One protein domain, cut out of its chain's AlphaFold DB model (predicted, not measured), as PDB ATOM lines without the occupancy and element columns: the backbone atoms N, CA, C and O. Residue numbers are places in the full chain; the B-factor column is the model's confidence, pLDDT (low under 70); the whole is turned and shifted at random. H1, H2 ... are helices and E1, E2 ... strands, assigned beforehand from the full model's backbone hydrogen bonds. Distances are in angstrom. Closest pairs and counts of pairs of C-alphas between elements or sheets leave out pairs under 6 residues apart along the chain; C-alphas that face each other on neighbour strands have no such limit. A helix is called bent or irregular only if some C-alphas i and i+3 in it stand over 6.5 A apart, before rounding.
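What this domain is: This is residues 136 to 151 and 177 to 327 of the 376 residues of the protein "Hypothetical protein" of Timema douglasi (UniProt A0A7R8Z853). Picture a cluster of mostly crossed helices gathered round the long helix H6, with a bent two-stranded hairpin, E3 and E4, along one side of it next to H3 and H4. A second hairpin, E1 and E2, reaches away from the cluster as an arm at one end of the longest axis; residues 285 to 290 stick out at the other end, and H9 lies off to another side, touching no helix. The printed part has 167 residues, with nine named helices and four named strands in the order H1, H2, E1, E2, E3, E4, H3 to H9. The class is mixed, helices and strands, with two separate antiparallel sheets, E1 - E2 and E3 - E4. The whole is only just loose, close to compact, with a radius of gyration of the C-alphas of 18.6 A, and elongated, spanning 68 by 37 by 23 A.

How they stand to each other: Start at the hairpin of E3, residues 218 to 225, and E4, residues 230 to 237, antiparallel at 151 degrees; look there for N 219 and O 236, 2.8 A apart, and N 225 and O 230, 3.0 A. E3 bends by 52 degrees at residue 221 and E4 by 58 degrees at residue 234. From E3 look to H4, residues 250 to 256, where the closest C-alphas are those of Ser 225 and Asp 251, 6.0 A apart. H3, residues 238 to 246, and H4 touch only at the corner, closest at the C-alphas of Ile 244 and Phe 250, 5.3 A. H4 touches the hub H6, residues 265 to 280, about perpendicular at 86 degrees; the closest C-alphas are those of Leu 254 and Lys 271, 5.8 A. H6 touches H8, residues 307 to 312, at a shallow tilt of 19 degrees, opposite ways, closest at the C-alphas of Arg 272 and Leu 310, 6.3 A. H6 and H7, residues 288 to 301, only just touch, with 3 pairs of C-alphas within 8 A, the closest those of Leu 278 and Tyr 295, 6.7 A. H2, residues 184 to 188, touches H6 at the C-alphas of Asn 187 and Thr 265, the closest pair, 5.0 A. H1, residues 136 to 146, touches H5, residues 259 to 262, closest at the C-alphas of Trp 144 and Cys 260, 4.3 A. H1 also touches H8, closest at the C-alphas of Ala 136 and Asp 309, 4.8 A. H8 and H9, residues 317 to 327, are close but not clearly touching, with the C-alphas of Trp 312 and Ala 320 closest at 7.2 A. Farther out, E1, residues 197 to 201, and E2, residues 210 to 214, form an antiparallel hairpin at 144 degrees, with N 199 and O 212 3.0 A apart and N 201 and O 210 2.8 A; both are apart from H6. In H1, H3, H4, H6, H8 and H9 every O i to N i+4 pair is within hydrogen-bond range; H7 has 8 of 10, H2 has 0 of 1 but 2 of 2 O i to N i+3 pairs, and H5 is too short for an O i to N i+4 pair.

Where its parts are: Find C-alpha 218 at (-12.250, -34.017, 22.253); from there E3 runs 20.5 A to C-alpha 225, and E4 returns over 20.1 A. H6 runs 22.4 A from C-alpha 265 at (-4.182, -21.490, 30.465) to C-alpha 280. H7, 20.5 A long, is irregular: C-alphas 297 and 300 are 7.6 A apart. H1 measures 15.0 A, and H9 runs 15.3 A to C-alpha 327 at (1.736, -1.529, 39.273).

The domain as a whole: The two C-alphas farthest apart are those of Gln 206 and Pro 288, 69.1 A. Residues 152 to 176 are cut out and not printed, and C-alphas 151 and 177 are 7.1 A apart across the cut. Of the links that are printed whole, none is long. The mean pLDDT of the printed part is 95.2, and no printed residue is under 70.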
ATOM      1  N   ALA A 136       8.617 -14.833  42.534       95.50
ATOM      2  CA  ALA A 136       7.425 -15.678  42.516       95.50
ATOM      3  C   ALA A 136       7.002 -16.086  41.089       95.50
ATOM      4  O   ALA A 136       6.818 -17.269  40.779       95.50
ATOM      5  N   TYR A 137       6.922 -15.116  40.171       96.25
ATOM      6  CA  TYR A 137       6.569 -15.385  38.777       96.25
ATOM      7  C   TYR A 137       7.685 -16.130  38.032       96.25
ATOM      8  O   TYR A 137       7.407 -17.033  37.240       96.25
ATOM      9  N   LYS A 138       8.956 -15.802  38.300       94.94
ATOM     10  CA  LYS A 138      10.113 -16.490  37.698       94.94
ATOM     11  C   LYS A 138      10.159 -17.969  38.107       94.94
ATOM     12  O   LYS A 138      10.393 -18.827  37.255       94.94
ATOM     13  N   LYS A 139       9.857 -18.283  39.374       94.50
ATOM     14  CA  LYS A 139       9.708 -19.656  39.891       94.50
ATOM     15  C   LYS A 139       8.606 -20.410  39.143       94.50
ATOM     16  O   LYS A 139       8.861 -21.498  38.626       94.50
ATOM     17  N   PHE A 140       7.425 -19.803  39.007       95.38
ATOM     18  CA  PHE A 140       6.317 -20.369  38.232       95.38
ATOM     19  C   PHE A 140       6.683 -20.588  36.753       95.38
ATOM     20  O   PHE A 140       6.400 -21.647  36.194       95.38
ATOM     21  N   TRP A 141       7.340 -19.623  36.106       95.50
ATOM     22  CA  TRP A 141       7.737 -19.747  34.703       95.50
ATOM     23  C   TRP A 141       8.719 -20.895  34.477       95.50
ATOM     24  O   TRP A 141       8.595 -21.633  33.496       95.50
ATOM     25  N   ASN A 142       9.667 -21.077  35.399       94.25
ATOM     26  CA  ASN A 142      10.599 -22.196  35.358       94.25
ATOM     27  C   ASN A 142       9.861 -23.536  35.487       94.25
ATOM     28  O   ASN A 142      10.098 -24.423  34.667       94.25
ATOM     29  N   GLU A 143       8.916 -23.653  36.427       94.19
ATOM     30  CA  GLU A 143       8.047 -24.835  36.551       94.19
ATOM     31  C   GLU A 143       7.246 -25.081  35.264       94.19
ATOM     32  O   GLU A 143       7.097 -26.217  34.829       94.19
ATOM     33  N   TRP A 144       6.726 -24.028  34.631       94.38
ATOM     34  CA  TRP A 144       5.823 -24.163  33.493       94.38
ATOM     35  C   TRP A 144       6.528 -24.438  32.156       94.38
ATOM     36  O   TRP A 144       5.998 -25.184  31.331       94.38
ATOM     37  N   LYS A 145       7.686 -23.813  31.900       92.38
ATOM     38  CA  LYS A 145       8.364 -23.841  30.588       92.38
ATOM     39  C   LYS A 145       9.707 -24.561  30.578       92.38
ATOM     40  O   LYS A 145      10.091 -25.050  29.518       92.38
ATOM     41  N   CYS A 146      10.421 -24.603  31.701       90.69
ATOM     42  CA  CYS A 146      11.772 -25.167  31.758       90.69
ATOM     43  C   CYS A 146      11.773 -26.627  32.232       90.69
ATOM     44  O   CYS A 146      12.659 -27.391  31.850       90.69
ATOM     45  N   THR A 147      10.790 -27.029  33.040       93.06
ATOM     46  CA  THR A 147      10.655 -28.410  33.516       93.06
ATOM     47  C   THR A 147      10.246 -29.358  32.387       93.06
ATOM     48  O   THR A 147       9.435 -29.015  31.528       93.06
ATOM     49  N   THR A 148      10.787 -30.578  32.386       90.94
ATOM     50  CA  THR A 148      10.403 -31.626  31.433       90.94
ATOM     51  C   THR A 148       9.023 -32.189  31.791       90.94
ATOM     52  O   THR A 148       8.858 -32.655  32.920       90.94
ATOM     53  N   PRO A 149       8.040 -32.156  30.873       93.31
ATOM     54  CA  PRO A 149       6.706 -32.693  31.129       93.31
ATOM     55  C   PRO A 149       6.717 -34.219  31.195       93.31
ATOM     56  O   PRO A 149       7.584 -34.866  30.603       93.31
ATOM     57  N   ALA A 150       5.694 -34.783  31.830       93.62
ATOM     58  CA  ALA A 150       5.445 -36.214  31.840       93.62
ATOM     59  C   ALA A 150       5.234 -36.764  30.412       93.62
ATOM     60  O   ALA A 150       4.638 -36.095  29.552       93.62
ATOM     61  N   PRO A 151       5.684 -37.999  30.134       94.69
ATOM     62  CA  PRO A 151       5.520 -38.619  28.828       94.69
ATOM     63  C   PRO A 151       4.040 -38.928  28.554       94.69
ATOM     64  O   PRO A 151       3.364 -39.620  29.315       94.69
ATOM     65  N   PRO A 177      11.379 -36.784  23.731       93.50
ATOM     66  CA  PRO A 177       9.956 -36.501  23.642       93.50
ATOM     67  C   PRO A 177       9.537 -36.178  22.205       93.50
ATOM     68  O   PRO A 177      10.246 -35.503  21.455       93.50
ATOM     69  N   ILE A 178       8.338 -36.625  21.831       94.50
ATOM     70  CA  ILE A 178       7.738 -36.314  20.530       94.50
ATOM     71  C   ILE A 178       7.284 -34.844  20.525       94.50
ATOM     72  O   ILE A 178       6.598 -34.425  21.460       94.50
ATOM     73  N   PRO A 179       7.616 -34.051  19.487       93.88
ATOM     74  CA  PRO A 179       7.149 -32.675  19.382       93.88
ATOM     75  C   PRO A 179       5.629 -32.631  19.187       93.88
ATOM     76  O   PRO A 179       5.087 -33.201  18.238       93.88
ATOM     77  N   VAL A 180       4.950 -31.920  20.086       94.75
ATOM     78  CA  VAL A 180       3.494 -31.743  20.082       94.75
ATOM     79  C   VAL A 180       3.161 -30.304  19.717       94.75
ATOM     80  O   VAL A 180       3.759 -29.369  20.250       94.75
ATOM     81  N   MET A 181       2.183 -30.122  18.835       95.38
ATOM     82  CA  MET A 181       1.622 -28.815  18.515       95.38
ATOM     83  C   MET A 181       0.337 -28.592  19.312       95.38
ATOM     84  O   MET A 181      -0.567 -29.430  19.305       95.38
ATOM     85  N   TYR A 182       0.250 -27.441  19.977       95.69
ATOM     86  CA  TYR A 182      -0.928 -27.032  20.738       95.69
ATOM     87  C   TYR A 182      -1.647 -25.905  19.985       95.69
ATOM     88  O   TYR A 182      -1.079 -24.817  19.859       95.69
ATOM     89  N   PRO A 183      -2.856 -26.146  19.449       96.00
ATOM     90  CA  PRO A 183      -3.644 -25.103  18.800       96.00
ATOM     91  C   PRO A 183      -4.233 -24.138  19.852       96.00
ATOM     92  O   PRO A 183      -4.290 -24.488  21.032       96.00
ATOM     93  N   PRO A 184      -4.671 -22.920  19.488       95.00
ATOM     94  CA  PRO A 184      -5.162 -21.936  20.461       95.00
ATOM     95  C   PRO A 184      -6.389 -22.415  21.256       95.00
ATOM     96  O   PRO A 184      -6.577 -22.001  22.402       95.00
ATOM     97  N   GLU A 185      -7.198 -23.321  20.703       95.06
ATOM     98  CA  GLU A 185      -8.348 -23.942  21.367       95.06
ATOM     99  C   GLU A 185      -7.944 -24.784  22.584       95.06
ATOM    100  O   GLU A 185      -8.725 -24.888  23.531       95.06
ATOM    101  N   HIS A 186      -6.719 -25.324  22.604       95.62
ATOM    102  CA  HIS A 186      -6.160 -26.065  23.743       95.62
ATOM    103  C   HIS A 186      -6.225 -25.250  25.035       95.62
ATOM    104  O   HIS A 186      -6.570 -25.768  26.094       95.62
ATOM    105  N   ASN A 187      -5.976 -23.942  24.941       95.19
ATOM    106  CA  ASN A 187      -5.986 -23.030  26.082       95.19
ATOM    107  C   ASN A 187      -7.380 -22.847  26.708       95.19
ATOM    108  O   ASN A 187      -7.485 -22.399  27.847       95.19
ATOM    109  N   ARG A 188      -8.450 -23.186  25.974       95.25
ATOM    110  CA  ARG A 188      -9.846 -23.115  26.437       95.25
ATOM    111  C   ARG A 188     -10.357 -24.443  27.007       95.25
ATOM    112  O   ARG A 188     -11.459 -24.474  27.544       95.25
ATOM    113  N   GLY A 189      -9.604 -25.533  26.859       95.50
ATOM    114  CA  GLY A 189      -9.982 -26.875  27.302       95.50
ATOM    115  C   GLY A 189      -8.965 -27.490  28.260       95.50
ATOM    116  O   GLY A 189      -7.967 -26.870  28.624       95.50
ATOM    117  N   LEU A 190      -9.226 -28.727  28.670       96.56
ATOM    118  CA  LEU A 190      -8.361 -29.532  29.527       96.56
ATOM    119  C   LEU A 190      -7.976 -30.805  28.767       96.56
ATOM    120  O   LEU A 190      -8.762 -31.742  28.680       96.56
ATOM    121  N   TRP A 191      -6.798 -30.812  28.142       96.19
ATOM    122  CA  TRP A 191      -6.377 -31.926  27.273       96.19
ATOM    123  C   TRP A 191      -5.396 -32.896  27.951       96.19
ATOM    124  O   TRP A 191      -4.972 -33.873  27.339       96.19
ATOM    125  N   GLY A 192      -5.009 -32.645  29.207       93.75
ATOM    126  CA  GLY A 192      -4.195 -33.584  29.991       93.75
ATOM    127  C   GLY A 192      -2.808 -33.856  29.396       93.75
ATOM    128  O   GLY A 192      -2.297 -34.972  29.494       93.75
ATOM    129  N   GLY A 193      -2.229 -32.852  28.731       93.06
ATOM    130  CA  GLY A 193      -0.934 -32.933  28.048       93.06
ATOM    131  C   GLY A 193      -0.999 -33.432  26.598       93.06
ATOM    132  O   GLY A 193      -0.008 -33.295  25.870       93.06
ATOM    133  N   GLU A 194      -2.150 -33.938  26.140       95.69
ATOM    134  CA  GLU A 194      -2.364 -34.309  24.739       95.69
ATOM    135  C   GLU A 194      -2.393 -33.086  23.824       95.69
ATOM    136  O   GLU A 194      -2.708 -31.976  24.241       95.69
ATOM    137  N   GLY A 195      -2.068 -33.297  22.553       95.56
ATOM    138  CA  GLY A 195      -2.092 -32.262  21.530       95.56
ATOM    139  C   GLY A 195      -1.936 -32.882  20.150       95.56
ATOM    140  O   GLY A 195      -1.940 -34.105  20.007       95.56
ATOM    141  N   VAL A 196      -1.807 -32.042  19.130       97.00
ATOM    142  CA  VAL A 196      -1.738 -32.500  17.741       97.00
ATOM    143  C   VAL A 196      -0.311 -32.912  17.407       97.00
ATOM    144  O   VAL A 196       0.625 -32.119  17.536       97.00
ATOM    145  N   ILE A 197      -0.137 -34.141  16.930       97.19
ATOM    146  CA  ILE A 197       1.158 -34.633  16.456       97.19
ATOM    147  C   ILE A 197       1.168 -34.560  14.936       97.19
ATOM    148  O   ILE A 197       0.305 -35.130  14.268       97.19
ATOM    149  N   LYS A 198       2.172 -33.880  14.382       95.94
ATOM    150  CA  LYS A 198       2.446 -33.864  12.943       95.94
ATOM    151  C   LYS A 198       3.587 -34.821  12.646       95.94
ATOM    152  O   LYS A 198       4.676 -34.673  13.194       95.94
ATOM    153  N   GLY A 199       3.373 -35.757  11.731       95.88
ATOM    154  CA  GLY A 199       4.433 -36.663  11.317       95.88
ATOM    155  C   GLY A 199       4.120 -37.382  10.019       95.88
ATOM    156  O   GLY A 199       3.348 -36.909   9.186       95.88
ATOM    157  N   PHE A 200       4.764 -38.528   9.840       95.50
ATOM    158  CA  PHE A 200       4.591 -39.368   8.669       95.50
ATOM    159  C   PHE A 200       4.173 -40.759   9.108       95.50
ATOM    160  O   PHE A 200       4.796 -41.352   9.984       95.50
ATOM    161  N   GLN A 201       3.148 -41.288   8.458       95.00
ATOM    162  CA  GLN A 201       2.740 -42.670   8.604       95.00
ATOM    163  C   GLN A 201       3.274 -43.474   7.420       95.00
ATOM    164  O   GLN A 201       3.228 -43.040   6.265       95.00
ATOM    165  N   LYS A 202       3.774 -44.672   7.708       94.44
ATOM    166  CA  LYS A 202       4.156 -45.655   6.701       94.44
ATOM    167  C   LYS A 202       3.351 -46.923   6.967       94.44
ATOM    168  O   LYS A 202       3.513 -47.508   8.030       94.44
ATOM    169  N   ARG A 203       2.450 -47.290   6.049       90.75
ATOM    170  CA  ARG A 203       1.607 -48.492   6.192       90.75
ATOM    171  C   ARG A 203       2.427 -49.765   5.978       90.75
ATOM    172  O   ARG A 203       2.409 -50.633   6.836       90.75
ATOM    173  N   ASP A 204       3.233 -49.790   4.911       93.88
ATOM    174  CA  ASP A 204       4.143 -50.897   4.598       93.88
ATOM    175  C   ASP A 204       5.599 -50.422   4.462       93.88
ATOM    176  O   ASP A 204       5.846 -49.358   3.881       93.88
ATOM    177  N   PRO A 205       6.601 -51.216   4.893       94.25
ATOM    178  CA  PRO A 205       8.015 -50.847   4.801       94.25
ATOM    179  C   PRO A 205       8.516 -50.534   3.387       94.25
ATOM    180  O   PRO A 205       9.476 -49.776   3.251       94.25
ATOM    181  N   GLN A 206       7.886 -51.076   2.345       94.31
ATOM    182  CA  GLN A 206       8.260 -50.825   0.947       94.31
ATOM    183  C   GLN A 206       7.522 -49.629   0.329       94.31
ATOM    184  O   GLN A 206       7.989 -49.053  -0.651       94.31
ATOM    185  N   GLN A 207       6.392 -49.221   0.908       93.81
ATOM    186  CA  GLN A 207       5.562 -48.147   0.371       93.81
ATOM    187  C   GLN A 207       6.116 -46.765   0.729       93.81
ATOM    188  O   GLN A 207       6.956 -46.601   1.617       93.81
ATOM    189  N   ARG A 208       5.648 -45.725   0.033       93.94
ATOM    190  CA  ARG A 208       6.029 -44.338   0.340       93.94
ATOM    191  C   ARG A 208       5.395 -43.882   1.658       93.94
ATOM    192  O   ARG A 208       4.297 -44.298   2.016       93.94
ATOM    193  N   ARG A 209       6.097 -43.007   2.382       96.19
ATOM    194  CA  ARG A 209       5.572 -42.371   3.601       96.19
ATOM    195  C   ARG A 209       4.530 -41.309   3.241       96.19
ATOM    196  O   ARG A 209       4.742 -40.555   2.293       96.19
ATOM    197  N   VAL A 210       3.454 -41.229   4.016       96.44
ATOM    198  CA  VAL A 210       2.355 -40.271   3.827       96.44
ATOM    199  C   VAL A 210       2.306 -39.338   5.040       96.44
ATOM    200  O   VAL A 210       2.422 -39.824   6.167       96.44
ATOM    201  N   PRO A 211       2.188 -38.011   4.860       97.00
ATOM    202  CA  PRO A 211       2.016 -37.096   5.985       97.00
ATOM    203  C   PRO A 211       0.702 -37.392   6.718       97.00
ATOM    204  O   PRO A 211      -0.331 -37.607   6.086       97.00
ATOM    205  N   HIS A 212       0.739 -37.402   8.048       96.62
ATOM    206  CA  HIS A 212      -0.429 -37.670   8.880       96.62
ATOM    207  C   HIS A 212      -0.439 -36.780  10.124       96.62
ATOM    208  O   HIS A 212       0.614 -36.412  10.658       96.62
ATOM    209  N   PHE A 213      -1.648 -36.442  10.569       96.62
ATOM    210  CA  PHE A 213      -1.896 -35.688  11.787       96.62
ATOM    211  C   PHE A 213      -2.674 -36.567  12.756       96.62
ATOM    212  O   PHE A 213      -3.786 -36.986  12.445       96.62
ATOM    213  N   TRP A 214      -2.100 -36.816  13.929       97.06
ATOM    214  CA  TRP A 214      -2.812 -37.467  15.023       97.06
ATOM    215  C   TRP A 214      -3.435 -36.380  15.893       97.06
ATOM    216  O   TRP A 214      -2.722 -35.560  16.475       97.06
ATOM    217  N   ILE A 215      -4.765 -36.350  15.924       96.44
ATOM    218  CA  ILE A 215      -5.567 -35.358  16.643       96.44
ATOM    219  C   ILE A 215      -6.247 -36.077  17.817       96.44
ATOM    220  O   ILE A 215      -6.811 -37.153  17.599       96.44
ATOM    221  N   PRO A 216      -6.202 -35.527  19.044       96.62
ATOM    222  CA  PRO A 216      -6.865 -36.138  20.191       96.62
ATOM    223  C   PRO A 216      -8.391 -36.078  20.055       96.62
ATOM    224  O   PRO A 216      -8.946 -35.166  19.437       96.62
ATOM    225  N   VAL A 217      -9.082 -37.039  20.668       96.25
ATOM    226  CA  VAL A 217     -10.549 -37.060  20.700       96.25
ATOM    227  C   VAL A 217     -11.033 -36.106  21.787       96.25
ATOM    228  O   VAL A 217     -10.789 -36.314  22.974       96.25
ATOM    229  N   LEU A 218     -11.731 -35.053  21.367       96.62
ATOM    230  CA  LEU A 218     -12.250 -34.017  22.253       96.62
ATOM    231  C   LEU A 218     -13.718 -34.290  22.593       96.62
ATOM    232  O   LEU A 218     -14.545 -34.476  21.699       96.62
ATOM    233  N   LYS A 219     -14.059 -34.262  23.882       96.56
ATOM    234  CA  LYS A 219     -15.426 -34.432  24.392       96.56
ATOM    235  C   LYS A 219     -15.833 -33.212  25.207       96.56
ATOM    236  O   LYS A 219     -15.017 -32.621  25.903       96.56
ATOM    237  N   ARG A 220     -17.103 -32.820  25.139       97.12
ATOM    238  CA  ARG A 220     -17.662 -31.815  26.055       97.12
ATOM    239  C   ARG A 220     -18.148 -32.541  27.301       97.12
ATOM    240  O   ARG A 220     -18.974 -33.437  27.182       97.12
ATOM    241  N   SER A 221     -17.622 -32.169  28.461       96.50
ATOM    242  CA  SER A 221     -18.017 -32.744  29.747       96.50
ATOM    243  C   SER A 221     -18.189 -31.643  30.789       96.50
ATOM    244  O   SER A 221     -17.640 -30.547  30.657       96.50
ATOM    245  N   VAL A 222     -18.964 -31.937  31.827       97.12
ATOM    246  CA  VAL A 222     -19.159 -31.050  32.973       97.12
ATOM    247  C   VAL A 222     -18.392 -31.637  34.144       97.12
ATOM    248  O   VAL A 222     -18.606 -32.788  34.512       97.12
ATOM    249  N   VAL A 223     -17.494 -30.845  34.720       96.62
ATOM    250  CA  VAL A 223     -16.697 -31.245  35.879       96.62
ATOM    251  C   VAL A 223     -17.076 -30.371  37.064       96.62
ATOM    252  O   VAL A 223     -17.245 -29.164  36.911       96.62
ATOM    253  N   TYR A 224     -17.228 -30.971  38.239       97.31
ATOM    254  CA  TYR A 224     -17.528 -30.254  39.472       97.31
ATOM    255  C   TYR A 224     -16.245 -29.976  40.266       97.31
ATOM    256  O   TYR A 224     -15.389 -30.853  40.394       97.31
ATOM    257  N   SER A 225     -16.114 -28.749  40.772       97.31
ATOM    258  CA  SER A 225     -15.068 -28.337  41.714       97.31
ATOM    259  C   SER A 225     -15.696 -28.162  43.091       97.31
ATOM    260  O   SER A 225     -16.600 -27.340  43.246       97.31
ATOM    261  N   GLU A 226     -15.204 -28.918  44.071       95.00
ATOM    262  CA  GLU A 226     -15.662 -28.870  45.462       95.00
ATOM    263  C   GLU A 226     -15.227 -27.565  46.131       95.00
ATOM    264  O   GLU A 226     -15.994 -26.976  46.885       95.00
ATOM    265  N   VAL A 227     -14.012 -27.085  45.839       96.19
ATOM    266  CA  VAL A 227     -13.473 -25.852  46.441       96.19
ATOM    267  C   VAL A 227     -14.229 -24.612  45.968       96.19
ATOM    268  O   VAL A 227     -14.441 -23.684  46.744       96.19
ATOM    269  N   LEU A 228     -14.615 -24.576  44.691       95.19
ATOM    270  CA  LEU A 228     -15.324 -23.435  44.101       95.19
ATOM    271  C   LEU A 228     -16.851 -23.565  44.158       95.19
ATOM    272  O   LEU A 228     -17.524 -22.621  43.738       95.19
ATOM    273  N   ASP A 229     -17.362 -24.722  44.590       95.44
ATOM    274  CA  ASP A 229     -18.771 -25.139  44.555       95.44
ATOM    275  C   ASP A 229     -19.459 -24.887  43.200       95.44
ATOM    276  O   ASP A 229     -20.528 -24.283  43.095       95.44
ATOM    277  N   LYS A 230     -18.787 -25.259  42.102       95.81
ATOM    278  CA  LYS A 230     -19.247 -24.933  40.740       95.81
ATOM    279  C   LYS A 230     -19.079 -26.088  39.770       95.81
ATOM    280  O   LYS A 230     -18.032 -26.730  39.705       95.81
ATOM    281  N   HIS A 231     -20.103 -26.271  38.942       96.81
ATOM    282  CA  HIS A 231     -20.061 -27.113  37.754       96.81
ATOM    283  C   HIS A 231     -19.481 -26.314  36.584       96.81
ATOM    284  O   HIS A 231     -19.968 -25.236  36.245       96.81
ATOM    285  N   ILE A 232     -18.432 -26.840  35.960       96.50
ATOM    286  CA  ILE A 232     -17.690 -26.182  34.888       96.50
ATOM    287  C   ILE A 232     -17.808 -27.040  33.630       96.50
ATOM    288  O   ILE A 232     -17.275 -28.147  33.556       96.50
ATOM    289  N   SER A 233     -18.502 -26.519  32.619       96.75
ATOM    290  CA  SER A 233     -18.558 -27.135  31.291       96.75
ATOM    291  C   SER A 233     -17.255 -26.856  30.544       96.75
ATOM    292  O   SER A 233     -16.965 -25.705  30.213       96.75
ATOM    293  N   THR A 234     -16.473 -27.895  30.254       96.25
ATOM    294  CA  THR A 234     -15.193 -27.775  29.540       96.25
ATOM    295  C   THR A 234     -15.034 -28.855  28.475       96.25
ATOM    296  O   THR A 234     -15.737 -29.867  28.450       96.25
ATOM    297  N   ILE A 235     -14.113 -28.613  27.541       97.44
ATOM    298  CA  ILE A 235     -13.699 -29.619  26.565       97.44
ATOM    299  C   ILE A 235     -12.576 -30.436  27.198       97.44
ATOM    300  O   ILE A 235     -11.544 -29.869  27.555       97.44
ATOM    301  N   VAL A 236     -12.780 -31.741  27.313       97.38
ATOM    302  CA  VAL A 236     -11.863 -32.695  27.937       97.38
ATOM    303  C   VAL A 236     -11.463 -33.797  26.961       97.38
ATOM    304  O   VAL A 236     -12.197 -34.111  26.023       97.38
ATOM    305  N   THR A 237     -10.303 -34.401  27.195       97.44
ATOM    306  CA  THR A 237      -9.887 -35.660  26.556       97.44
ATOM    307  C   THR A 237     -10.161 -36.845  27.482       97.44
ATOM    308  O   THR A 237     -10.257 -36.677  28.699       97.44
ATOM    309  N   ASP A 238     -10.238 -38.059  26.930       96.88
ATOM    310  CA  ASP A 238     -10.429 -39.278  27.733       96.88
ATOM    311  C   ASP A 238      -9.297 -39.492  28.745       96.88
ATOM    312  O   ASP A 238      -9.546 -39.853  29.894       96.88
ATOM    313  N   ARG A 239      -8.057 -39.155  28.371       95.88
ATOM    314  CA  ARG A 239      -6.925 -39.143  29.303       95.88
ATOM    315  C   ARG A 239      -7.164 -38.208  30.481       95.88
ATOM    316  O   ARG A 239      -6.845 -38.566  31.606       95.88
ATOM    317  N   THR A 240      -7.716 -37.020  30.244       96.81
ATOM    318  CA  THR A 240      -7.988 -36.055  31.320       96.81
ATOM    319  C   THR A 240      -9.007 -36.610  32.308       96.81
ATOM    320  O   THR A 240      -8.819 -36.475  33.513       96.81
ATOM    321  N   ILE A 241     -10.052 -37.276  31.812       96.88
ATOM    322  CA  ILE A 241     -11.043 -37.960  32.654       96.88
ATOM    323  C   ILE A 241     -10.357 -39.049  33.494       96.88
ATOM    324  O   ILE A 241     -10.547 -39.090  34.708       96.88
ATOM    325  N   ASN A 242      -9.488 -39.859  32.884       97.38
ATOM    326  CA  ASN A 242      -8.724 -40.881  33.605       97.38
ATOM    327  C   ASN A 242      -7.817 -40.273  34.686       97.38
ATOM    328  O   ASN A 242      -7.843 -40.737  35.819       97.38
ATOM    329  N   LEU A 243      -7.103 -39.180  34.388       97.06
ATOM    330  CA  LEU A 243      -6.267 -38.474  35.367       97.06
ATOM    331  C   LEU A 243      -7.096 -37.929  36.542       97.06
ATOM    332  O   LEU A 243      -6.675 -38.011  37.694       97.06
ATOM    333  N   ILE A 244      -8.297 -37.403  36.282       97.25
ATOM    334  CA  ILE A 244      -9.210 -36.955  37.345       97.25
ATOM    335  C   ILE A 244      -9.592 -38.124  38.264       97.25
ATOM    336  O   ILE A 244      -9.605 -37.960  39.488       97.25
ATOM    337  N   HIS A 245      -9.858 -39.304  37.697       97.06
ATOM    338  CA  HIS A 245     -10.140 -40.509  38.474       97.06
ATOM    339  C   HIS A 245      -8.916 -41.007  39.253       97.06
ATOM    340  O   HIS A 245      -9.041 -41.286  40.442       97.06
ATOM    341  N   GLU A 246      -7.730 -41.040  38.638       97.31
ATOM    342  CA  GLU A 246      -6.467 -41.434  39.285       97.31
ATOM    343  C   GLU A 246      -6.120 -40.544  40.488       97.31
ATOM    344  O   GLU A 246      -5.573 -41.006  41.491       97.31
ATOM    345  N   HIS A 247      -6.466 -39.258  40.420       96.50
ATOM    346  CA  HIS A 247      -6.233 -38.314  41.508       96.50
ATOM    347  C   HIS A 247      -7.371 -38.228  42.533       96.50
ATOM    348  O   HIS A 247      -7.208 -37.490  43.514       96.50
ATOM    349  N   TYR A 248      -8.441 -39.014  42.364       96.00
ATOM    350  CA  TYR A 248      -9.636 -39.051  43.214       96.00
ATOM    351  C   TYR A 248     -10.374 -37.708  43.305       96.00
ATOM    352  O   TYR A 248     -10.821 -37.303  44.376       96.00
ATOM    353  N   GLY A 249     -10.486 -36.990  42.187       96.00
ATOM    354  CA  GLY A 249     -11.267 -35.758  42.109       96.00
ATOM    355  C   GLY A 249     -10.600 -34.667  41.283       96.00
ATOM    356  O   GLY A 249      -9.381 -34.633  41.102       96.00
ATOM    357  N   PHE A 250     -11.420 -33.741  40.792       97.19
ATOM    358  CA  PHE A 250     -10.974 -32.689  39.883       97.19
ATOM    359  C   PHE A 250     -10.011 -31.696  40.538       97.19
ATOM    360  O   PHE A 250      -8.949 -31.404  39.989       97.19
ATOM    361  N   ASP A 251     -10.337 -31.228  41.742       96.94
ATOM    362  CA  ASP A 251      -9.481 -30.279  42.458       96.94
ATOM    363  C   ASP A 251      -8.148 -30.929  42.852       96.94
ATOM    364  O   ASP A 251      -7.093 -30.305  42.757       96.94
ATOM    365  N   HIS A 252      -8.156 -32.219  43.212       97.31
ATOM    366  CA  HIS A 252      -6.920 -32.963  43.460       97.31
ATOM    367  C   HIS A 252      -6.066 -33.103  42.203       97.31
ATOM    368  O   HIS A 252      -4.850 -32.955  42.298       97.31
ATOM    369  N   TYR A 253      -6.677 -33.358  41.046       97.31
ATOM    370  CA  TYR A 253      -5.967 -33.390  39.772       97.31
ATOM    371  C   TYR A 253      -5.259 -32.060  39.500       97.31
ATOM    372  O   TYR A 253      -4.046 -32.054  39.300       97.31
ATOM    373  N   LEU A 254      -5.969 -30.930  39.571       96.88
ATOM    374  CA  LEU A 254      -5.376 -29.613  39.321       96.88
ATOM    375  C   LEU A 254      -4.279 -29.258  40.335       96.88
ATOM    376  O   LEU A 254      -3.247 -28.712  39.955       96.88
ATOM    377  N   LEU A 255      -4.478 -29.559  41.620       96.12
ATOM    378  CA  LEU A 255      -3.526 -29.182  42.667       96.12
ATOM    379  C   LEU A 255      -2.271 -30.071  42.687       96.12
ATOM    380  O   LEU A 255      -1.181 -29.553  42.922       96.12
ATOM    381  N   LYS A 256      -2.400 -31.381  42.414       95.50
ATOM    382  CA  LYS A 256      -1.269 -32.330  42.386       95.50
ATOM    383  C   LYS A 256      -0.417 -32.205  41.125       95.50
ATOM    384  O   LYS A 256       0.785 -32.444  41.186       95.50
ATOM    385  N   THR A 257      -1.029 -31.882  39.987       95.56
ATOM    386  CA  THR A 257      -0.307 -31.780  38.713       95.56
ATOM    387  C   THR A 257       0.518 -30.503  38.626       95.56
ATOM    388  O   THR A 257       0.106 -29.426  39.068       95.56
ATOM    389  N   LEU A 258       1.713 -30.622  38.044       94.44
ATOM    390  CA  LEU A 258       2.613 -29.495  37.809       94.44
ATOM    391  C   LEU A 258       2.096 -28.609  36.670       94.44
ATOM    392  O   LEU A 258       1.394 -29.068  35.762       94.44
ATOM    393  N   ALA A 259       2.498 -27.337  36.673       94.19
ATOM    394  CA  ALA A 259       2.126 -26.390  35.622       94.19
ATOM    395  C   ALA A 259       2.550 -26.867  34.219       94.19
ATOM    396  O   ALA A 259       1.815 -26.657  33.246       94.19
ATOM    397  N   CYS A 260       3.711 -27.531  34.113       94.31
ATOM    398  CA  CYS A 260       4.227 -28.075  32.853       94.31
ATOM    399  C   CYS A 260       3.318 -29.145  32.236       94.31
ATOM    400  O   CYS A 260       3.208 -29.209  31.013       94.31
ATOM    401  N   ASP A 261       2.637 -29.950  33.053       94.88
ATOM    402  CA  ASP A 261       1.801 -31.057  32.572       94.88
ATOM    403  C   ASP A 261       0.387 -30.602  32.209       94.88
ATOM    404  O   ASP A 261      -0.202 -31.097  31.245       94.88
ATOM    405  N   LEU A 262      -0.143 -29.606  32.925       93.19
ATOM    406  CA  LEU A 262      -1.457 -29.035  32.628       93.19
ATOM    407  C   LEU A 262      -1.490 -28.366  31.248       93.19
ATOM    408  O   LEU A 262      -2.472 -28.521  30.519       93.19
ATOM    409  N   LYS A 263      -0.431 -27.623  30.886       89.00
ATOM    410  CA  LYS A 263      -0.214 -26.890  29.612       89.00
ATOM    411  C   LYS A 263      -1.307 -25.917  29.148       89.00
ATOM    412  O   LYS A 263      -1.049 -25.151  28.226       89.00
ATOM    413  N   SER A 264      -2.498 -25.939  29.732       94.38
ATOM    414  CA  SER A 264      -3.652 -25.120  29.366       94.38
ATOM    415  C   SER A 264      -3.756 -23.896  30.271       94.38
ATOM    416  O   SER A 264      -3.651 -24.006  31.495       94.38
ATOM    417  N   THR A 265      -4.001 -22.722  29.686       95.31
ATOM    418  CA  THR A 265      -4.182 -21.490  30.465       95.31
ATOM    419  C   THR A 265      -5.447 -21.537  31.318       95.31
ATOM    420  O   THR A 265      -5.418 -21.064  32.453       95.31
ATOM    421  N   LEU A 266      -6.533 -22.160  30.842       96.19
ATOM    422  CA  LEU A 266      -7.739 -22.374  31.647       96.19
ATOM    423  C   LEU A 266      -7.423 -23.173  32.917       96.19
ATOM    424  O   LEU A 266      -7.817 -22.762  34.007       96.19
ATOM    425  N   ALA A 267      -6.679 -24.276  32.785       96.50
ATOM    426  CA  ALA A 267      -6.304 -25.123  33.917       96.50
ATOM    427  C   ALA A 267      -5.488 -24.350  34.961       96.50
ATOM    428  O   ALA A 267      -5.777 -24.415  36.153       96.50
ATOM    429  N   LEU A 268      -4.508 -23.564  34.507       96.62
ATOM    430  CA  LEU A 268      -3.667 -22.743  35.378       96.62
ATOM    431  C   LEU A 268      -4.471 -21.651  36.096       96.62
ATOM    432  O   LEU A 268      -4.276 -21.423  37.290       96.62
ATOM    433  N   ARG A 269      -5.425 -21.016  35.403       96.75
ATOM    434  CA  ARG A 269      -6.322 -20.011  35.997       96.75
ATOM    435  C   ARG A 269      -7.266 -20.625  37.029       96.75
ATOM    436  O   ARG A 269      -7.501 -20.001  38.063       96.75
ATOM    437  N   LEU A 270      -7.782 -21.829  36.774       96.88
ATOM    438  CA  LEU A 270      -8.588 -22.578  37.743       96.88
ATOM    439  C   LEU A 270      -7.758 -22.965  38.964       96.88
ATOM    440  O   LEU A 270      -8.184 -22.694  40.082       96.88
ATOM    441  N   LYS A 271      -6.547 -23.495  38.760       96.62
ATOM    442  CA  LYS A 271      -5.614 -23.823  39.842       96.62
ATOM    443  C   LYS A 271      -5.309 -22.602  40.711       96.62
ATOM    444  O   LYS A 271      -5.443 -22.684  41.928       96.62
ATOM    445  N   ARG A 272      -5.002 -21.448  40.100       96.06
ATOM    446  CA  ARG A 272      -4.839 -20.180  40.830       96.06
ATOM    447  C   ARG A 272      -6.086 -19.842  41.646       96.06
ATOM    448  O   ARG A 272      -5.972 -19.510  42.819       96.06
ATOM    449  N   LYS A 273      -7.270 -19.901  41.030       96.00
ATOM    450  CA  LYS A 273      -8.528 -19.536  41.692       96.00
ATOM    451  C   LYS A 273      -8.810 -20.425  42.907       96.00
ATOM    452  O   LYS A 273      -9.137 -19.899  43.960       96.00
ATOM    453  N   ILE A 274      -8.619 -21.736  42.769       96.12
ATOM    454  CA  ILE A 274      -8.758 -22.720  43.853       96.12
ATOM    455  C   ILE A 274      -7.791 -22.394  44.995       96.12
ATOM    456  O   ILE A 274      -8.208 -22.314  46.146       96.12
ATOM    457  N   LEU A 275      -6.513 -22.153  44.686       96.00
ATOM    458  CA  LEU A 275      -5.509 -21.830  45.702       96.00
ATOM    459  C   LEU A 275      -5.801 -20.503  46.421       96.00
ATOM    460  O   LEU A 275      -5.647 -20.433  47.637       96.00
ATOM    461  N   LEU A 276      -6.263 -19.473  45.703       95.69
ATOM    462  CA  LEU A 276      -6.668 -18.197  46.306       95.69
ATOM    463  C   LEU A 276      -7.888 -18.356  47.222       95.69
ATOM    464  O   LEU A 276      -7.869 -17.847  48.339       95.69
ATOM    465  N   SER A 277      -8.917 -19.095  46.792       94.50
ATOM    466  CA  SER A 277     -10.088 -19.396  47.629       94.50
ATOM    467  C   SER A 277      -9.698 -20.162  48.897       94.50
ATOM    468  O   SER A 277     -10.176 -19.841  49.983       94.50
ATOM    469  N   LEU A 278      -8.769 -21.119  48.784       95.00
ATOM    470  CA  LEU A 278      -8.229 -21.858  49.929       95.00
ATOM    471  C   LEU A 278      -7.418 -20.965  50.878       95.00
ATOM    472  O   LEU A 278      -7.563 -21.086  52.092       95.00
ATOM    473  N   HIS A 279      -6.585 -20.068  50.345       94.31
ATOM    474  CA  HIS A 279      -5.773 -19.153  51.149       94.31
ATOM    475  C   HIS A 279      -6.638 -18.137  51.912       94.31
ATOM    476  O   HIS A 279      -6.442 -17.942  53.109       94.31
ATOM    477  N   ASN A 280      -7.634 -17.551  51.242       92.25
ATOM    478  CA  ASN A 280      -8.546 -16.567  51.834       92.25
ATOM    479  C   ASN A 280      -9.613 -17.197  52.748       92.25
ATOM    480  O   ASN A 280     -10.313 -16.473  53.449       92.25
ATOM    481  N   LYS A 281      -9.747 -18.534  52.742       89.38
ATOM    482  CA  LYS A 281     -10.819 -19.290  53.415       89.38
ATOM    483  C   LYS A 281     -12.231 -18.858  52.987       89.38
ATOM    484  O   LYS A 281     -13.186 -18.984  53.751       89.38
ATOM    485  N   ASP A 282     -12.352 -18.414  51.740       89.88
ATOM    486  CA  ASP A 282     -13.604 -18.002  51.100       89.88
ATOM    487  C   ASP A 282     -14.286 -19.213  50.436       89.88
ATOM    488  O   ASP A 282     -14.441 -19.277  49.217       89.88
ATOM    489  N   LEU A 283     -14.587 -20.247  51.233       89.81
ATOM    490  CA  LEU A 283     -15.320 -21.438  50.783       89.81
ATOM    491  C   LEU A 283     -16.673 -21.496  51.487       89.81
ATOM    492  O   LEU A 283     -16.716 -21.293  52.695       89.81
ATOM    493  N   TYR A 284     -17.750 -21.827  50.770       91.69
ATOM    494  CA  TYR A 284     -19.095 -22.040  51.333       91.69
ATOM    495  C   TYR A 284     -19.497 -20.984  52.384       91.69
ATOM    496  O   TYR A 284     -19.478 -21.285  53.584       91.69
ATOM    497  N   PRO A 285     -19.839 -19.743  51.983       90.75
ATOM    498  CA  PRO A 285     -20.196 -18.673  52.922       90.75
ATOM    499  C   PRO A 285     -21.333 -19.076  53.879       90.75
ATOM    500  O   PRO A 285     -21.280 -18.713  55.053       90.75
ATOM    501  N   ASP A 286     -22.268 -19.900  53.403       93.50
ATOM    502  CA  ASP A 286     -23.482 -20.291  54.127       93.50
ATOM    503  C   ASP A 286     -23.302 -21.496  55.071       93.50
ATOM    504  O   ASP A 286     -24.091 -21.663  56.000       93.50
ATOM    505  N   ASP A 287     -22.280 -22.339  54.862       94.38
ATOM    506  CA  ASP A 287     -22.083 -23.586  55.622       94.38
ATOM    507  C   ASP A 287     -20.660 -23.680  56.213       94.38
ATOM    508  O   ASP A 287     -19.710 -24.067  55.518       94.38
ATOM    509  N   PRO A 288     -20.481 -23.338  57.505       94.25
ATOM    510  CA  PRO A 288     -19.171 -23.351  58.147       94.25
ATOM    511  C   PRO A 288     -18.624 -24.770  58.354       94.25
ATOM    512  O   PRO A 288     -17.410 -24.959  58.332       94.25
ATOM    513  N   THR A 289     -19.491 -25.778  58.506       95.69
ATOM    514  CA  THR A 289     -19.052 -27.162  58.746       95.69
ATOM    515  C   THR A 289     -18.364 -27.735  57.511       95.69
ATOM    516  O   THR A 289     -17.204 -28.149  57.571       95.69
ATOM    517  N   LYS A 290     -19.013 -27.618  56.348       93.88
ATOM    518  CA  LYS A 290     -18.429 -28.020  55.062       93.88
ATOM    519  C   LYS A 290     -17.186 -27.214  54.708       93.88
ATOM    520  O   LYS A 290     -16.241 -27.768  54.147       93.88
ATOM    521  N   ARG A 291     -17.148 -25.921  55.049       94.56
ATOM    522  CA  ARG A 291     -15.960 -25.077  54.847       94.56
ATOM    523  C   ARG A 291     -14.734 -25.670  55.537       94.56
ATOM    524  O   ARG A 291     -13.682 -25.779  54.907       94.56
ATOM    525  N   GLU A 292     -14.859 -26.059  56.802       94.62
ATOM    526  CA  GLU A 292     -13.758 -26.655  57.562       94.62
ATOM    527  C   GLU A 292     -13.372 -28.041  57.036       94.62
ATOM    528  O   GLU A 292     -12.180 -28.341  56.929       94.62
ATOM    529  N   GLU A 293     -14.343 -28.870  56.650       95.56
ATOM    530  CA  GLU A 293     -14.097 -30.185  56.045       95.56
ATOM    531  C   GLU A 293     -13.293 -30.072  54.741       95.56
ATOM    532  O   GLU A 293     -12.230 -30.688  54.596       95.56
ATOM    533  N   VAL A 294     -13.756 -29.233  53.808       95.75
ATOM    534  CA  VAL A 294     -13.098 -29.003  52.514       95.75
ATOM    535  C   VAL A 294     -11.725 -28.365  52.725       95.75
ATOM    536  O   VAL A 294     -10.734 -28.815  52.146       95.75
ATOM    537  N   TYR A 295     -11.611 -27.367  53.606       95.62
ATOM    538  CA  TYR A 295     -10.319 -26.759  53.923       95.62
ATOM    539  C   TYR A 295      -9.326 -27.796  54.463       95.62
ATOM    540  O   TYR A 295      -8.189 -27.878  53.992       95.62
ATOM    541  N   ASN A 296      -9.756 -28.653  55.392       95.62
ATOM    542  CA  ASN A 296      -8.913 -29.709  55.949       95.62
ATOM    543  C   ASN A 296      -8.481 -30.749  54.906       95.62
ATOM    544  O   ASN A 296      -7.355 -31.244  54.993       95.62
ATOM    545  N   LYS A 297      -9.320 -31.033  53.902       95.75
ATOM    546  CA  LYS A 297      -8.997 -31.928  52.778       95.75
ATOM    547  C   LYS A 297      -7.894 -31.366  51.871       95.75
ATOM    548  O   LYS A 297      -7.039 -32.125  51.410       95.75
ATOM    549  N   TYR A 298      -7.881 -30.052  51.623       96.12
ATOM    550  CA  TYR A 298      -6.974 -29.418  50.649       96.12
ATOM    551  C   TYR A 298      -5.823 -28.593  51.252       96.12
ATOM    552  O   TYR A 298      -4.922 -28.198  50.512       96.12
ATOM    553  N   LYS A 299      -5.772 -28.376  52.575       94.69
ATOM    554  CA  LYS A 299      -4.736 -27.546  53.231       94.69
ATOM    555  C   LYS A 299      -3.292 -27.938  52.899       94.69
ATOM    556  O   LYS A 299      -2.442 -27.062  52.790       94.69
ATOM    557  N   LYS A 300      -3.030 -29.228  52.656       94.62
ATOM    558  CA  LYS A 300      -1.699 -29.752  52.302       94.62
ATOM    559  C   LYS A 300      -1.100 -29.072  51.063       94.62
ATOM    560  O   LYS A 300       0.113 -28.953  50.947       94.62
ATOM    561  N   TYR A 301      -1.937 -28.627  50.125       94.50
ATOM    562  CA  TYR A 301      -1.466 -28.007  48.884       94.50
ATOM    563  C   TYR A 301      -1.059 -26.538  49.047       94.50
ATOM    564  O   TYR A 301      -0.488 -25.988  48.113       94.50
ATOM    565  N   LEU A 302      -1.339 -25.901  50.193       92.94
ATOM    566  CA  LEU A 302      -0.976 -24.501  50.451       92.94
ATOM    567  C   LEU A 302       0.463 -24.332  50.952       92.94
ATOM    568  O   LEU A 302       1.060 -23.295  50.698       92.94
ATOM    569  N   GLU A 303       1.033 -25.344  51.612       89.94
ATOM    570  CA  GLU A 303       2.382 -25.298  52.205       89.94
ATOM    571  C   GLU A 303       3.494 -24.773  51.269       89.94
ATOM    572  O   GLU A 303       4.321 -23.988  51.733       89.94
ATOM    573  N   PRO A 304       3.555 -25.139  49.968       90.88
ATOM    574  CA  PRO A 304       4.635 -24.685  49.090       90.88
ATOM    575  C   PRO A 304       4.444 -23.277  48.496       90.88
ATOM    576  O   PRO A 304       5.353 -22.806  47.800       90.88
ATOM    577  N   TYR A 305       3.291 -22.630  48.708       92.06
ATOM    578  CA  TYR A 305       2.934 -21.363  48.065       92.06
ATOM    579  C   TYR A 305       2.768 -20.231  49.081       92.06
ATOM    580  O   TYR A 305       1.995 -20.328  50.032       92.06
ATOM    581  N   THR A 306       3.441 -19.110  48.832       93.12
ATOM    582  CA  THR A 306       3.202 -17.850  49.551       93.12
ATOM    583  C   THR A 306       2.048 -17.061  48.924       93.12
ATOM    584  O   THR A 306       1.640 -17.323  47.792       93.12
ATOM    585  N   LYS A 307       1.512 -16.060  49.638       92.06
ATOM    586  CA  LYS A 307       0.453 -15.180  49.106       92.06
ATOM    587  C   LYS A 307       0.874 -14.508  47.792       92.06
ATOM    588  O   LYS A 307       0.083 -14.451  46.853       92.06
ATOM    589  N   GLU A 308       2.126 -14.064  47.722       93.25
ATOM    590  CA  GLU A 308       2.713 -13.467  46.521       93.25
ATOM    591  C   GLU A 308       2.806 -14.491  45.380       93.25
ATOM    592  O   GLU A 308       2.391 -14.194  44.260       93.25
ATOM    593  N   ASP A 309       3.243 -15.727  45.658       93.81
ATOM    594  CA  ASP A 309       3.280 -16.798  44.650       93.81
ATOM    595  C   ASP A 309       1.914 -17.012  43.992       93.81
ATOM    596  O   ASP A 309       1.817 -17.111  42.767       93.81
ATOM    597  N   LEU A 310       0.844 -17.044  44.791       94.56
ATOM    598  CA  LEU A 310      -0.515 -17.283  44.305       94.56
ATOM    599  C   LEU A 310      -1.031 -16.167  43.395       94.56
ATOM    600  O   LEU A 310      -1.759 -16.433  42.437       94.56
ATOM    601  N   GLU A 311      -0.653 -14.921  43.665       94.19
ATOM    602  CA  GLU A 311      -1.095 -13.768  42.884       94.19
ATOM    603  C   GLU A 311      -0.518 -13.769  41.458       94.19
ATOM    604  O   GLU A 311      -1.153 -13.289  40.510       94.19
ATOM    605  N   TRP A 312       0.691 -14.314  41.308       95.81
ATOM    606  CA  TRP A 312       1.424 -14.393  40.044       95.81
ATOM    607  C   TRP A 312       1.287 -15.749  39.340       95.81
ATOM    608  O   TRP A 312       1.571 -15.853  38.144       95.81
ATOM    609  N   TYR A 313       0.809 -16.780  40.037       95.88
ATOM    610  CA  TYR A 313       0.649 -18.121  39.487       95.88
ATOM    611  C   TYR A 313      -0.323 -18.156  38.299       95.88
ATOM    612  O   TYR A 313      -1.409 -17.584  38.336       95.88
ATOM    613  N   GLY A 314       0.022 -18.872  37.229       93.75
ATOM    614  CA  GLY A 314      -0.897 -19.110  36.111       93.75
ATOM    615  C   GLY A 314      -1.199 -17.898  35.224       93.75
ATOM    616  O   GLY A 314      -2.055 -18.005  34.343       93.75
ATOM    617  N   LEU A 315      -0.509 -16.770  35.424       95.88
ATOM    618  CA  LEU A 315      -0.503 -15.655  34.479       95.88
ATOM    619  C   LEU A 315       0.331 -16.012  33.247       95.88
ATOM    620  O   LEU A 315       1.392 -16.630  33.339       95.88
ATOM    621  N   THR A 316      -0.136 -15.601  32.073       95.44
ATOM    622  CA  THR A 316       0.702 -15.619  30.869       95.44
ATOM    623  C   THR A 316       1.753 -14.509  30.931       95.44
ATOM    624  O   THR A 316       1.582 -13.529  31.650       95.44
ATOM    625  N   MET A 317       2.821 -14.613  30.133       94.25
ATOM    626  CA  MET A 317       3.866 -13.578  30.090       94.25
ATOM    627  C   MET A 317       3.300 -12.192  29.772       94.25
ATOM    628  O   MET A 317       3.685 -11.214  30.400       94.25
ATOM    629  N   PHE A 318       2.351 -12.114  28.840       95.38
ATOM    630  CA  PHE A 318       1.704 -10.854  28.489       95.38
ATOM    631  C   PHE A 318       0.886 -10.281  29.654       95.38
ATOM    632  O   PHE A 318       1.016  -9.105  29.972       95.38
ATOM    633  N   GLU A 319       0.082 -11.112  30.324       96.62
ATOM    634  CA  GLU A 319      -0.704 -10.681  31.487       96.62
ATOM    635  C   GLU A 319       0.194 -10.282  32.667       96.62
ATOM    636  O   GLU A 319      -0.113  -9.319  33.361       96.62
ATOM    637  N   ALA A 320       1.306 -10.991  32.882       96.69
ATOM    638  CA  ALA A 320       2.271 -10.679  33.930       96.69
ATOM    639  C   ALA A 320       2.989  -9.351  33.663       96.69
ATOM    640  O   ALA A 320       3.084  -8.523  34.564       96.69
ATOM    641  N   ILE A 321       3.438  -9.116  32.425       96.56
ATOM    642  CA  ILE A 321       4.026  -7.831  32.023       96.56
ATOM    643  C   ILE A 321       3.007  -6.715  32.212       96.56
ATOM    644  O   ILE A 321       3.331  -5.727  32.855       96.56
ATOM    645  N   LYS A 322       1.774  -6.895  31.721       97.31
ATOM    646  CA  LYS A 322       0.712  -5.898  31.870       97.31
ATOM    647  C   LYS A 322       0.464  -5.559  33.341       97.31
ATOM    648  O   LYS A 322       0.522  -4.398  33.710       97.31
ATOM    649  N   LYS A 323       0.287  -6.576  34.185       96.44
ATOM    650  CA  LYS A 323       0.101  -6.400  35.629       96.44
ATOM    651  C   LYS A 323       1.264  -5.635  36.269       96.44
ATOM    652  O   LYS A 323       1.034  -4.762  37.096       96.44
ATOM    653  N   GLN A 324       2.503  -5.955  35.896       96.12
ATOM    654  CA  GLN A 324       3.685  -5.259  36.403       96.12
ATOM    655  C   GLN A 324       3.740  -3.801  35.937       96.12
ATOM    656  O   GLN A 324       4.077  -2.925  36.726       96.12
ATOM    657  N   THR A 325       3.396  -3.535  34.678       96.12
ATOM    658  CA  THR A 325       3.294  -2.179  34.136       96.12
ATOM    659  C   THR A 325       2.243  -1.370  34.884       96.12
ATOM    660  O   THR A 325       2.565  -0.286  35.354       96.12
ATOM    661  N   ASP A 326       1.047  -1.925  35.092       95.94
ATOM    662  CA  ASP A 326      -0.031  -1.258  35.830       95.94
ATOM    663  C   ASP A 326       0.424  -0.898  37.268       95.94
ATOM    664  O   ASP A 326       0.180   0.206  37.751       95.94
ATOM    665  N   LEU A 327       1.158  -1.794  37.945       94.69
ATOM    666  CA  LEU A 327       1.736  -1.529  39.273       94.69
ATOM    667  C   LEU A 327       2.803  -0.422  39.247       94.69
ATOM    668  O   LEU A 327       2.831   0.430  40.136       94.69
TER     669      LEU A 327